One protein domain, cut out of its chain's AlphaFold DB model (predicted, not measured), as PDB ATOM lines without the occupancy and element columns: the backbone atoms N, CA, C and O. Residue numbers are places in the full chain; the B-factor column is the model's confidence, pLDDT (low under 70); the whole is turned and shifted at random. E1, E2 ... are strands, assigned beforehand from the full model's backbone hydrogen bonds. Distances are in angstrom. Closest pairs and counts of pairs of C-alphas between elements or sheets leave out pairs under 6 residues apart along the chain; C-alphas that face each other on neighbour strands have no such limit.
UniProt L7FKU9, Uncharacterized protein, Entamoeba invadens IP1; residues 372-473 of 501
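This is residues 372 to 473 of the 501 residues of an uncharacterized protein of Entamoeba invadens IP1 (UniProt L7FKU9). Little of this domain is regular structure, but the chain winds as a solenoid of stacked turns, with parallel sheet E1, E2, E4, E6, E8 along one side and smaller parallel sheet E3, E5, E7 along another. The 102 printed residues have eight named strands, E1 to E8 in chain order, and no named helix: all strand, with 32 residues in named elements. The whole is compact, radius of gyration of the C-alphas 12.7 A, spanning 38 by 28 by 23 A.

E1, residues 386 to 390, begins at C-alpha 386 (16.034, -33.883, 38.027). E2 is 411 to 415, 13.1 A; E3 421 to 423; E4 431 to 435, 13.1 A; E5 441 to 443; E6 450 to 453; E7 459 to 461. E8, 466 to 469, ends at (-3.371, -29.088, 36.387).

Within hydrogen-bond range are N 389 and O 413 of E1 and E2, 2.8 A, N 414 and O 433 of E2 and E4, 2.8 A, and N 443 and O 422 of E3 and E5, 2.9 A.

The printed part has no cut. The E1 to E2 link is long, 20 residues. Residues 395 to 398 and 470 to 473 have pLDDT under 70.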
ATOM      1  N   THR A 372      16.554 -36.540  28.382       92.38
ATOM      2  CA  THR A 372      16.823 -37.604  27.407       92.38
ATOM      3  C   THR A 372      15.557 -38.255  26.844       92.38
ATOM      4  O   THR A 372      14.477 -38.116  27.409       92.38
ATOM      5  N   GLU A 373      15.692 -38.967  25.722       89.25
ATOM      6  CA  GLU A 373      14.594 -39.673  25.036       89.25
ATOM      7  C   GLU A 373      14.540 -41.178  25.353       89.25
ATOM      8  O   GLU A 373      13.625 -41.887  24.939       89.25
ATOM      9  N   SER A 374      15.527 -41.691  26.091       85.81
ATOM     10  CA  SER A 374      15.668 -43.119  26.393       85.81
ATOM     11  C   SER A 374      16.074 -43.339  27.846       85.81
ATOM     12  O   SER A 374      16.791 -42.525  28.425       85.81
ATOM     13  N   LEU A 375      15.636 -44.455  28.434       85.56
ATOM     14  CA  LEU A 375      16.132 -44.876  29.742       85.56
ATOM     15  C   LEU A 375      17.624 -45.195  29.624       85.56
ATOM     16  O   LEU A 375      18.046 -45.915  28.717       85.56
ATOM     17  N   ARG A 376      18.421 -44.660  30.547       83.00
ATOM     18  CA  ARG A 376      19.865 -44.897  30.607       83.00
ATOM     19  C   ARG A 376      20.233 -45.515  31.941       83.00
ATOM     20  O   ARG A 376      19.498 -45.396  32.916       83.00
ATOM     21  N   ASN A 377      21.394 -46.162  31.993       84.31
ATOM     22  CA  ASN A 377      21.945 -46.570  33.273       84.31
ATOM     23  C   ASN A 377      22.447 -45.324  34.017       84.31
ATOM     24  O   ASN A 377      23.477 -44.756  33.662       84.31
ATOM     25  N   TRP A 378      21.691 -44.906  35.025       88.44
ATOM     26  CA  TRP A 378      21.987 -43.772  35.905       88.44
ATOM     27  C   TRP A 378      22.342 -44.212  37.333       88.44
ATOM     28  O   TRP A 378      22.320 -43.393  38.246       88.44
ATOM     29  N   SER A 379      22.673 -45.493  37.546       81.62
ATOM     30  CA  SER A 379      23.036 -46.024  38.874       81.62
ATOM     31  C   SER A 379      24.229 -45.303  39.514       81.62
ATOM     32  O   SER A 379      24.255 -45.129  40.730       81.62
ATOM     33  N   ASP A 380      25.160 -44.812  38.697       85.62
ATOM     34  CA  ASP A 380      26.346 -44.085  39.154       85.62
ATOM     35  C   ASP A 380      26.095 -42.577  39.382       85.62
ATOM     36  O   ASP A 380      26.958 -41.871  39.908       85.62
ATOM     37  N   CYS A 381      24.915 -42.055  39.026       91.50
ATOM     38  CA  CYS A 381      24.590 -40.628  39.093       91.50
ATOM     39  C   CYS A 381      24.091 -40.210  40.486       91.50
ATOM     40  O   CYS A 381      22.913 -39.913  40.678       91.50
ATOM     41  N   ILE A 382      24.991 -40.160  41.468       91.69
ATOM     42  CA  ILE A 382      24.654 -39.917  42.886       91.69
ATOM     43  C   ILE A 382      24.178 -38.487  43.214       91.69
ATOM     44  O   ILE A 382      23.733 -38.236  44.334       91.69
ATOM     45  N   TYR A 383      24.278 -37.548  42.267       92.69
ATOM     46  CA  TYR A 383      23.835 -36.155  42.419       92.69
ATOM     47  C   TYR A 383      22.625 -35.789  41.547       92.69
ATOM     48  O   TYR A 383      22.207 -34.631  41.557       92.69
ATOM     49  N   LEU A 384      22.047 -36.747  40.813       94.75
ATOM     50  CA  LEU A 384      21.014 -36.483  39.813       94.75
ATOM     51  C   LEU A 384      19.674 -36.159  40.472       94.75
ATOM     52  O   LEU A 384      18.970 -37.057  40.934       94.75
ATOM     53  N   LYS A 385      19.335 -34.868  40.517       94.50
ATOM     54  CA  LYS A 385      18.141 -34.328  41.188       94.50
ATOM     55  C   LYS A 385      16.918 -34.334  40.283       94.50
ATOM     56  O   LYS A 385      15.814 -34.591  40.759       94.50
ATOM     57  N   GLU A 386      17.116 -34.042  38.998       94.75
ATOM     58  CA  GLU A 386      16.034 -33.883  38.027       94.75
ATOM     59  C   GLU A 386      16.299 -34.681  36.749       94.75
ATOM     60  O   GLU A 386      17.366 -34.575  36.138       94.75
ATOM     61  N   ILE A 387      15.297 -35.463  36.345       95.69
ATOM     62  CA  ILE A 387      15.282 -36.194  35.078       95.69
ATOM     63  C   ILE A 387      14.084 -35.733  34.249       95.69
ATOM     64  O   ILE A 387      12.959 -35.685  34.741       95.69
ATOM     65  N   VAL A 388      14.321 -35.449  32.973       95.38
ATOM     66  CA  VAL A 388      13.305 -35.138  31.968       95.38
ATOM     67  C   VAL A 388      13.333 -36.216  30.887       95.38
ATOM     68  O   VAL A 388      14.301 -36.319  30.133       95.38
ATOM     69  N   LEU A 389      12.270 -37.007  30.790       93.81
ATOM     70  CA  LEU A 389      12.063 -37.991  29.730       93.81
ATOM     71  C   LEU A 389      11.169 -37.379  28.650       93.81
ATOM     72  O   LEU A 389       9.983 -37.170  28.880       93.81
ATOM     73  N   SER A 390      11.736 -37.074  27.484       90.88
ATOM     74  CA  SER A 390      11.047 -36.398  26.373       90.88
ATOM     75  C   SER A 390      10.883 -37.351  25.193       90.88
ATOM     76  O   SER A 390      11.829 -38.052  24.866       90.88
ATOM     77  N   ASP A 391       9.710 -37.411  24.561       87.25
ATOM     78  CA  ASP A 391       9.455 -38.272  23.389       87.25
ATOM     79  C   ASP A 391       9.751 -39.780  23.641       87.25
ATOM     80  O   ASP A 391       9.955 -40.572  22.717       87.25
ATOM     81  N   PHE A 392       9.750 -40.197  24.913       85.25
ATOM     82  CA  PHE A 392      10.112 -41.543  25.359       85.25
ATOM     83  C   PHE A 392       9.049 -42.594  24.992       85.25
ATOM     84  O   PHE A 392       7.844 -42.348  25.127       85.25
ATOM     85  N   ARG A 393       9.505 -43.791  24.585       80.88
ATOM     86  CA  ARG A 393       8.669 -44.971  24.294       80.88
ATOM     87  C   ARG A 393       9.271 -46.236  24.895       80.88
ATOM     88  O   ARG A 393      10.431 -46.556  24.635       80.88
ATOM     89  N   ASN A 394       8.459 -46.990  25.624       73.00
ATOM     90  CA  ASN A 394       8.786 -48.325  26.087       73.00
ATOM     91  C   ASN A 394       8.136 -49.309  25.105       73.00
ATOM     92  O   ASN A 394       6.922 -49.331  24.961       73.00
ATOM     93  N   GLY A 395       8.921 -50.085  24.354       65.19
ATOM     94  CA  GLY A 395       8.455 -50.876  23.197       65.19
ATOM     95  C   GLY A 395       7.403 -51.970  23.470       65.19
ATOM     96  O   GLY A 395       7.131 -52.786  22.592       65.19
ATOM     97  N   THR A 396       6.815 -52.013  24.662       67.62
ATOM     98  CA  THR A 396       5.814 -52.976  25.121       67.62
ATOM     99  C   THR A 396       4.440 -52.324  25.267       67.62
ATOM    100  O   THR A 396       4.169 -51.575  26.202       67.62
ATOM    101  N   ILE A 397       3.536 -52.658  24.343       68.44
ATOM    102  CA  ILE A 397       2.157 -52.160  24.334       68.44
ATOM    103  C   ILE A 397       1.366 -52.794  25.487       68.44
ATOM    104  O   ILE A 397       1.233 -54.013  25.560       68.44
ATOM    105  N   GLY A 398       0.769 -51.959  26.341       66.81
ATOM    106  CA  GLY A 398      -0.215 -52.389  27.343       66.81
ATOM    107  C   GLY A 398       0.360 -52.893  28.671       66.81
ATOM    108  O   GLY A 398      -0.413 -53.319  29.527       66.81
ATOM    109  N   SER A 399       1.676 -52.826  28.870       79.25
ATOM    110  CA  SER A 399       2.312 -53.064  30.170       79.25
ATOM    111  C   SER A 399       2.652 -51.753  30.875       79.25
ATOM    112  O   SER A 399       2.743 -50.698  30.250       79.25
ATOM    113  N   TYR A 400       2.868 -51.825  32.188       80.25
ATOM    114  CA  TYR A 400       3.441 -50.711  32.933       80.25
ATOM    115  C   TYR A 400       4.876 -50.455  32.473       80.25
ATOM    116  O   TYR A 400       5.682 -51.383  32.397       80.25
ATOM    117  N   CYS A 401       5.197 -49.193  32.211       87.69
ATOM    118  CA  CYS A 401       6.567 -48.742  32.096       87.69
ATOM    119  C   CYS A 401       7.158 -48.598  33.499       87.69
ATOM    120  O   CYS A 401       6.884 -47.624  34.200       87.69
ATOM    121  N   GLU A 402       7.951 -49.586  33.908       89.62
ATOM    122  CA  GLU A 402       8.732 -49.521  35.139       89.62
ATOM    123  C   GLU A 402       9.928 -48.589  34.925       89.62
ATOM    124  O   GLU A 402      10.746 -48.806  34.029       89.62
ATOM    125  N   ILE A 403      10.001 -47.527  35.727       89.50
ATOM    126  CA  ILE A 403      11.134 -46.602  35.737       89.50
ATOM    127  C   ILE A 403      11.784 -46.730  37.103       89.50
ATOM    128  O   ILE A 403      11.149 -46.446  38.113       89.50
ATOM    129  N   ASP A 404      13.045 -47.142  37.124       87.69
ATOM    130  CA  ASP A 404      13.860 -47.169  38.334       87.69
ATOM    131  C   ASP A 404      14.724 -45.909  38.356       87.69
ATOM    132  O   ASP A 404      15.508 -45.715  37.435       87.69
ATOM    133  N   LEU A 405      14.545 -45.023  39.338       90.56
ATOM    134  CA  LEU A 405      15.263 -43.744  39.428       90.56
ATOM    135  C   LEU A 405      16.374 -43.811  40.488       90.56
ATOM    136  O   LEU A 405      16.203 -44.488  41.504       90.56
ATOM    137  N   PRO A 406      17.476 -43.051  40.334       90.44
ATOM    138  CA  PRO A 406      18.458 -42.889  41.401       90.44
ATOM    139  C   PRO A 406      17.809 -42.366  42.687       90.44
ATOM    140  O   PRO A 406      16.916 -41.520  42.652       90.44
ATOM    141  N   MET A 407      18.302 -42.815  43.844       88.50
ATOM    142  CA  MET A 407      17.750 -42.435  45.157       88.50
ATOM    143  C   MET A 407      17.780 -40.921  45.424       88.50
ATOM    144  O   MET A 407      17.010 -40.421  46.235       88.50
ATOM    145  N   CYS A 408      18.671 -40.185  44.760       91.62
ATOM    146  CA  CYS A 408      18.796 -38.733  44.884       91.62
ATOM    147  C   CYS A 408      17.828 -37.936  43.988       91.62
ATOM    148  O   CYS A 408      17.780 -36.710  44.106       91.62
ATOM    149  N   THR A 409      17.087 -38.589  43.087       94.38
ATOM    150  CA  THR A 409      16.201 -37.914  42.131       94.38
ATOM    151  C   THR A 409      14.893 -37.504  42.790       94.38
ATOM    152  O   THR A 409      14.029 -38.330  43.065       94.38
ATOM    153  N   THR A 410      14.714 -36.200  42.988       94.12
ATOM    154  CA  THR A 410      13.522 -35.631  43.630       94.12
ATOM    155  C   THR A 410      12.450 -35.217  42.629       94.12
ATOM    156  O   THR A 410      11.273 -35.151  43.003       94.12
ATOM    157  N   LYS A 411      12.825 -34.982  41.364       96.06
ATOM    158  CA  LYS A 411      11.926 -34.527  40.301       96.06
ATOM    159  C   LYS A 411      12.047 -35.370  39.028       96.06
ATOM    160  O   LYS A 411      13.144 -35.591  38.517       96.06
ATOM    161  N   LEU A 412      10.900 -35.779  38.491       96.44
ATOM    162  CA  LEU A 412      10.765 -36.458  37.206       96.44
ATOM    163  C   LEU A 412       9.776 -35.671  36.351       96.44
ATOM    164  O   LEU A 412       8.659 -35.395  36.789       96.44
ATOM    165  N   VAL A 413      10.180 -35.344  35.131       96.19
ATOM    166  CA  VAL A 413       9.328 -34.726  34.115       96.19
ATOM    167  C   VAL A 413       9.159 -35.715  32.970       96.19
ATOM    168  O   VAL A 413      10.140 -36.256  32.461       96.19
ATOM    169  N   ILE A 414       7.920 -35.955  32.562       94.62
ATOM    170  CA  ILE A 414       7.564 -36.794  31.421       94.62
ATOM    171  C   ILE A 414       6.922 -35.887  30.377       94.62
ATOM    172  O   ILE A 414       5.857 -35.321  30.610       94.62
ATOM    173  N   GLU A 415       7.574 -35.745  29.230       93.38
ATOM    174  CA  GLU A 415       7.142 -34.870  28.145       93.38
ATOM    175  C   GLU A 415       6.869 -35.682  26.874       93.38
ATOM    176  O   GLU A 415       7.694 -36.505  26.469       93.38
ATOM    177  N   LYS A 416       5.755 -35.400  26.192       89.94
ATOM    178  CA  LYS A 416       5.446 -35.911  24.841       89.94
ATOM    179  C   LYS A 416       5.544 -37.436  24.685       89.94
ATOM    180  O   LYS A 416       5.924 -37.946  23.631       89.94
ATOM    181  N   THR A 417       5.214 -38.195  25.726       89.25
ATOM    182  CA  THR A 417       5.274 -39.663  25.667       89.25
ATOM    183  C   THR A 417       4.000 -40.264  25.065       89.25
ATOM    184  O   THR A 417       2.903 -39.721  25.202       89.25
ATOM    185  N   SER A 418       4.133 -41.431  24.425       87.75
ATOM    186  CA  SER A 418       2.990 -42.278  24.055       87.75
ATOM    187  C   SER A 418       2.611 -43.299  25.133       87.75
ATOM    188  O   SER A 418       1.613 -44.005  24.972       87.75
ATOM    189  N   GLU A 419       3.404 -43.415  26.201       90.12
ATOM    190  CA  GLU A 419       3.159 -44.363  27.283       90.12
ATOM    191  C   GLU A 419       1.965 -43.946  28.139       90.12
ATOM    192  O   GLU A 419       1.810 -42.787  28.523       90.12
ATOM    193  N   LYS A 420       1.116 -44.925  28.459       91.44
ATOM    194  CA  LYS A 420      -0.123 -44.701  29.218       91.44
ATOM    195  C   LYS A 420      -0.037 -45.132  30.676       91.44
ATOM    196  O   LYS A 420      -0.844 -44.677  31.482       91.44
ATOM    197  N   TYR A 421       0.899 -46.015  31.005       93.38
ATOM    198  CA  TYR A 421       0.962 -46.684  32.299       93.38
ATOM    199  C   TYR A 421       2.380 -46.577  32.855       93.38
ATOM    200  O   TYR A 421       3.308 -47.105  32.250       93.38
ATOM    201  N   PHE A 422       2.548 -45.932  34.007       93.81
ATOM    202  CA  PHE A 422       3.850 -45.767  34.661       93.81
ATOM    203  C   PHE A 422       3.869 -46.438  36.029       93.81
ATOM    204  O   PHE A 422       2.960 -46.238  36.838       93.81
ATOM    205  N   ASP A 423       4.908 -47.229  36.298       94.12
ATOM    206  CA  ASP A 423       5.180 -47.768  37.629       94.12
ATOM    207  C   ASP A 423       6.408 -47.081  38.226       94.12
ATOM    208  O   ASP A 423       7.537 -47.312  37.798       94.12
ATOM    209  N   LEU A 424       6.151 -46.203  39.198       94.50
ATOM    210  CA  LEU A 424       7.150 -45.444  39.949       94.50
ATOM    211  C   LEU A 424       7.215 -45.911  41.409       94.50
ATOM    212  O   LEU A 424       7.833 -45.251  42.241       94.50
ATOM    213  N   SER A 425       6.559 -47.025  41.754       92.06
ATOM    214  CA  SER A 425       6.340 -47.443  43.146       92.06
ATOM    215  C   SER A 425       7.627 -47.716  43.932       92.06
ATOM    216  O   SER A 425       7.620 -47.640  45.162       92.06
ATOM    217  N   LYS A 426       8.730 -48.003  43.230       90.19
ATOM    218  CA  LYS A 426      10.058 -48.274  43.803       90.19
ATOM    219  C   LYS A 426      10.949 -47.032  43.939       90.19
ATOM    220  O   LYS A 426      11.994 -47.119  44.578       90.19
ATOM    221  N   CYS A 427      10.546 -45.890  43.384       91.00
ATOM    222  CA  CYS A 427      11.363 -44.675  43.352       91.00
ATOM    223  C   CYS A 427      11.297 -43.873  44.660       91.00
ATOM    224  O   CYS A 427      10.349 -43.994  45.435       91.00
ATOM    225  N   GLN A 428      12.264 -42.973  44.867       89.94
ATOM    226  CA  GLN A 428      12.218 -41.935  45.909       89.94
ATOM    227  C   GLN A 428      11.941 -40.555  45.299       89.94
ATOM    228  O   GLN A 428      12.749 -39.642  45.382       89.94
ATOM    229  N   LEU A 429      10.780 -40.420  44.658       93.81
ATOM    230  CA  LEU A 429      10.383 -39.210  43.942       93.81
ATOM    231  C   LEU A 429       9.507 -38.299  44.809       93.81
ATOM    232  O   LEU A 429       8.620 -38.814  45.487       93.81
ATOM    233  N   GLU A 430       9.694 -36.975  44.757       95.88
ATOM    234  CA  GLU A 430       8.834 -36.002  45.457       95.88
ATOM    235  C   GLU A 430       7.857 -35.278  44.517       95.88
ATOM    236  O   GLU A 430       6.713 -35.019  44.908       95.88
ATOM    237  N   LEU A 431       8.292 -34.981  43.287       96.06
ATOM    238  CA  LEU A 431       7.530 -34.246  42.278       96.06
ATOM    239  C   LEU A 431       7.525 -34.984  40.935       96.06
ATOM    240  O   LEU A 431       8.582 -35.303  40.389       96.06
ATOM    241  N   LEU A 432       6.330 -35.186  40.383       96.75
ATOM    242  CA  LEU A 432       6.119 -35.683  39.026       96.75
ATOM    243  C   LEU A 432       5.433 -34.610  38.176       96.75
ATOM    244  O   LEU A 432       4.358 -34.138  38.540       96.75
ATOM    245  N   GLU A 433       6.024 -34.262  37.038       96.56
ATOM    246  CA  GLU A 433       5.427 -33.372  36.039       96.56
ATOM    247  C   GLU A 433       5.133 -34.152  34.754       96.56
ATOM    248  O   GLU A 433       5.973 -34.909  34.273       96.56
ATOM    249  N   ILE A 434       3.938 -33.973  34.199       93.88
ATOM    250  CA  ILE A 434       3.485 -34.605  32.959       93.88
ATOM    251  C   ILE A 434       3.064 -33.500  32.001       93.88
ATOM    252  O   ILE A 434       2.149 -32.735  32.290       93.88
ATOM    253  N   VAL A 435       3.765 -33.400  30.878       91.31
ATOM    254  CA  VAL A 435       3.618 -32.308  29.915       91.31
ATOM    255  C   VAL A 435       3.354 -32.891  28.534       91.31
ATOM    256  O   VAL A 435       4.026 -33.832  28.102       91.31
ATOM    257  N   ASP A 436       2.375 -32.342  27.825       89.38
ATOM    258  CA  ASP A 436       1.976 -32.739  26.477       89.38
ATOM    259  C   ASP A 436       1.762 -34.261  26.341       89.38
ATOM    260  O   ASP A 436       2.101 -34.859  25.317       89.38
ATOM    261  N   SER A 437       1.265 -34.920  27.397       89.50
ATOM    262  CA  SER A 437       1.194 -36.388  27.479       89.50
ATOM    263  C   SER A 437      -0.131 -36.888  28.054       89.50
ATOM    264  O   SER A 437      -0.631 -36.376  29.052       89.50
ATOM    265  N   ASN A 438      -0.679 -37.950  27.454       89.69
ATOM    266  CA  ASN A 438      -1.932 -38.581  27.881       89.69
ATOM    267  C   ASN A 438      -1.661 -39.842  28.712       89.69
ATOM    268  O   ASN A 438      -1.753 -40.963  28.208       89.69
ATOM    269  N   VAL A 439      -1.327 -39.644  29.987       90.94
ATOM    270  CA  VAL A 439      -1.062 -40.735  30.935       90.94
ATOM    271  C   VAL A 439      -2.358 -41.187  31.611       90.94
ATOM    272  O   VAL A 439      -3.070 -40.385  32.212       90.94
ATOM    273  N   ASP A 440      -2.657 -42.485  31.533       92.44
ATOM    274  CA  ASP A 440      -3.871 -43.073  32.100       92.44
ATOM    275  C   ASP A 440      -3.672 -43.448  33.576       92.44
ATOM    276  O   ASP A 440      -4.444 -42.997  34.424       92.44
ATOM    277  N   THR A 441      -2.636 -44.234  33.892       93.69
ATOM    278  CA  THR A 441      -2.414 -44.750  35.253       93.69
ATOM    279  C   THR A 441      -0.976 -44.570  35.717       93.69
ATOM    280  O   THR A 441      -0.028 -44.865  34.987       93.69
ATOM    281  N   ILE A 442      -0.815 -44.164  36.975       95.12
ATOM    282  CA  ILE A 442       0.481 -44.037  37.647       95.12
ATOM    283  C   ILE A 442       0.442 -44.833  38.949       95.12
ATOM    284  O   ILE A 442      -0.448 -44.627  39.769       95.12
ATOM    285  N   ARG A 443       1.419 -45.710  39.183       95.69
ATOM    286  CA  ARG A 443       1.676 -46.266  40.521       95.69
ATOM    287  C   ARG A 443       2.712 -45.403  41.215       95.69
ATOM    288  O   ARG A 443       3.877 -45.404  40.826       95.69
ATOM    289  N   ALA A 444       2.272 -44.640  42.206       93.31
ATOM    290  CA  ALA A 444       3.111 -43.668  42.885       93.31
ATOM    291  C   ALA A 444       3.978 -44.322  43.978       93.31
ATOM    292  O   ALA A 444       3.518 -45.243  44.662       93.31
ATOM    293  N   PRO A 445       5.208 -43.828  44.203       94.62
ATOM    294  CA  PRO A 445       5.952 -44.149  45.407       94.62
ATOM    295  C   PRO A 445       5.369 -43.406  46.610       94.62
ATOM    296  O   PRO A 445       4.794 -42.323  46.485       94.62
ATOM    297  N   LYS A 446       5.599 -43.943  47.811       92.56
ATOM    298  CA  LYS A 446       5.149 -43.319  49.070       92.56
ATOM    299  C   LYS A 446       5.740 -41.925  49.308       92.56
ATOM    300  O   LYS A 446       5.168 -41.152  50.068       92.56
ATOM    301  N   SER A 447       6.891 -41.629  48.709       93.94
ATOM    302  CA  SER A 447       7.572 -40.337  48.814       93.94
ATOM    303  C   SER A 447       6.932 -39.239  47.962       93.94
ATOM    304  O   SER A 447       7.245 -38.070  48.178       93.94
ATOM    305  N   LEU A 448       6.062 -39.588  47.002       95.94
ATOM    306  CA  LEU A 448       5.509 -38.629  46.049       95.94
ATOM    307  C   LEU A 448       4.564 -37.664  46.760       95.94
ATOM    308  O   LEU A 448       3.573 -38.077  47.363       95.94
ATOM    309  N   LYS A 449       4.861 -36.367  46.665       94.62
ATOM    310  CA  LYS A 449       4.104 -35.296  47.326       94.62
ATOM    311  C   LYS A 449       3.202 -34.552  46.353       94.62
ATOM    312  O   LYS A 449       2.112 -34.133  46.739       94.62
ATOM    313  N   ARG A 450       3.650 -34.375  45.107       95.81
ATOM    314  CA  ARG A 450       2.962 -33.539  44.119       95.81
ATOM    315  C   ARG A 450       3.030 -34.139  42.719       95.81
ATOM    316  O   ARG A 450       4.078 -34.621  42.295       95.81
ATOM    317  N   VAL A 451       1.905 -34.072  42.012       94.75
ATOM    318  CA  VAL A 451       1.774 -34.411  40.593       94.75
ATOM    319  C   VAL A 451       1.220 -33.195  39.863       94.75
ATOM    320  O   VAL A 451       0.169 -32.685  40.244       94.75
ATOM    321  N   VAL A 452       1.905 -32.737  38.823       94.19
ATOM    322  CA  VAL A 452       1.446 -31.652  37.949       94.19
ATOM    323  C   VAL A 452       1.249 -32.226  36.555       94.19
ATOM    324  O   VAL A 452       2.140 -32.894  36.043       94.19
ATOM    325  N   SER A 453       0.088 -32.005  35.946       91.94
ATOM    326  CA  SER A 453      -0.218 -32.557  34.624       91.94
ATOM    327  C   SER A 453      -1.001 -31.574  33.767       91.94
ATOM    328  O   SER A 453      -1.853 -30.842  34.259       91.94
ATOM    329  N   ASP A 454      -0.736 -31.523  32.472       88.00
ATOM    330  CA  ASP A 454      -1.509 -30.693  31.539       88.00
ATOM    331  C   ASP A 454      -2.828 -31.373  31.160       88.00
ATOM    332  O   ASP A 454      -3.846 -30.712  30.948       88.00
ATOM    333  N   ASN A 455      -2.823 -32.707  31.189       86.94
ATOM    334  CA  ASN A 455      -3.970 -33.561  30.925       86.94
ATOM    335  C   ASN A 455      -4.481 -34.248  32.196       86.94
ATOM    336  O   ASN A 455      -3.769 -34.420  33.189       86.94
ATOM    337  N   LYS A 456      -5.746 -34.676  32.174       88.25
ATOM    338  CA  LYS A 456      -6.338 -35.432  33.282       88.25
ATOM    339  C   LYS A 456      -5.783 -36.859  33.306       88.25
ATOM    340  O   LYS A 456      -5.988 -37.608  32.356       88.25
ATOM    341  N   ILE A 457      -5.189 -37.248  34.431       91.00
ATOM    342  CA  ILE A 457      -4.774 -38.631  34.704       91.00
ATOM    343  C   ILE A 457      -5.992 -39.411  35.212       91.00
ATOM    344  O   ILE A 457      -6.734 -38.906  36.062       91.00
ATOM    345  N   LYS A 458      -6.242 -40.619  34.688       90.06
ATOM    346  CA  LYS A 458      -7.421 -41.414  35.083       90.06
ATOM    347  C   LYS A 458      -7.279 -41.960  36.496       90.06
ATOM    348  O   LYS A 458      -8.245 -41.916  37.255       90.06
ATOM    349  N   GLU A 459      -6.100 -42.468  36.837       94.06
ATOM    350  CA  GLU A 459      -5.860 -43.136  38.111       94.06
ATOM    351  C   GLU A 459      -4.423 -42.924  38.612       94.06
ATOM    352  O   GLU A 459      -3.455 -43.089  37.871       94.06
ATOM    353  N   ILE A 460      -4.275 -42.597  39.898       94.31
ATOM    354  CA  ILE A 460      -2.975 -42.555  40.579       94.31
ATOM    355  C   ILE A 460      -3.060 -43.469  41.802       94.31
ATOM    356  O   ILE A 460      -3.702 -43.149  42.801       94.31
ATOM    357  N   ILE A 461      -2.434 -44.637  41.706       93.50
ATOM    358  CA  ILE A 461      -2.491 -45.698  42.709       93.50
ATOM    359  C   ILE A 461      -1.451 -45.420  43.795       93.50
ATOM    360  O   ILE A 461      -0.283 -45.175  43.496       93.50
ATOM    361  N   GLY A 462      -1.862 -45.516  45.064       88.06
ATOM    362  CA  GLY A 462      -0.955 -45.394  46.213       88.06
ATOM    363  C   GLY A 462      -0.509 -43.964  46.526       88.06
ATOM    364  O   GLY A 462       0.466 -43.785  47.253       88.06
ATOM    365  N   PHE A 463      -1.208 -42.956  45.996       93.38
ATOM    366  CA  PHE A 463      -0.878 -41.544  46.157       93.38
ATOM    367  C   PHE A 463      -1.847 -40.823  47.096       93.38
ATOM    368  O   PHE A 463      -3.056 -40.863  46.890       93.38
ATOM    369  N   ASN A 464      -1.297 -40.105  48.079       84.94
ATOM    370  CA  ASN A 464      -2.051 -39.286  49.037       84.94
ATOM    371  C   ASN A 464      -1.646 -37.796  48.987       84.94
ATOM    372  O   ASN A 464      -1.889 -37.062  49.943       84.94
ATOM    373  N   GLY A 465      -0.958 -37.364  47.925       89.38
ATOM    374  CA  GLY A 465      -0.448 -35.999  47.782       89.38
ATOM    375  C   GLY A 465      -1.358 -35.078  46.962       89.38
ATOM    376  O   GLY A 465      -2.537 -35.352  46.745       89.38
ATOM    377  N   MET A 466      -0.790 -33.970  46.486       90.50
ATOM    378  CA  MET A 466      -1.503 -32.946  45.719       90.50
ATOM    379  C   MET A 466      -1.421 -33.201  44.206       90.50
ATOM    380  O   MET A 466      -0.333 -33.427  43.680       90.50
ATOM    381  N   VAL A 467      -2.557 -33.121  43.504       89.88
ATOM    382  CA  VAL A 467      -2.615 -33.140  42.031       89.88
ATOM    383  C   VAL A 467      -3.011 -31.759  41.521       89.88
ATOM    384  O   VAL A 467      -4.047 -31.223  41.913       89.88
ATOM    385  N   GLU A 468      -2.212 -31.205  40.620       89.75
ATOM    386  CA  GLU A 468      -2.439 -29.916  39.978       89.75
ATOM    387  C   GLU A 468      -2.535 -30.078  38.466       89.75
ATOM    388  O   GLU A 468      -1.861 -30.916  37.864       89.75
ATOM    389  N   THR A 469      -3.351 -29.233  37.842       81.69
ATOM    390  CA  THR A 469      -3.371 -29.088  36.387       81.69
ATOM    391  C   THR A 469      -2.738 -27.766  35.985       81.69
ATOM    392  O   THR A 469      -3.114 -26.749  36.572       81.69
ATOM    393  N   PHE A 470      -1.867 -27.742  34.964       67.69
ATOM    394  CA  PHE A 470      -1.206 -26.501  34.499       67.69
ATOM    395  C   PHE A 470      -2.203 -25.360  34.187       67.69
ATOM    396  O   PHE A 470      -1.861 -24.192  34.325       67.69
ATOM    397  N   ASN A 471      -3.461 -25.693  33.861       48.81
ATOM    398  CA  ASN A 471      -4.532 -24.745  33.523       48.81
ATOM    399  C   ASN A 471      -5.480 -24.366  34.682       48.81
ATOM    400  O   ASN A 471      -6.583 -23.884  34.436       48.81
ATOM    401  N   LYS A 472      -5.092 -24.565  35.948       40.81
ATOM    402  CA  LYS A 472      -5.862 -24.069  37.104       40.81
ATOM    403  C   LYS A 472      -5.093 -23.006  37.898       40.81
ATOM    404  O   LYS A 472      -4.760 -23.211  39.058       40.81
ATOM    405  N   ILE A 473      -4.941 -21.815  37.314       36.44
ATOM    406  CA  ILE A 473      -5.300 -20.607  38.073       36.44
ATOM    407  C   ILE A 473      -6.824 -20.545  37.973       36.44
ATOM    408  O   ILE A 473      -7.378 -20.003  37.025       36.44
TER     409      ILE A 473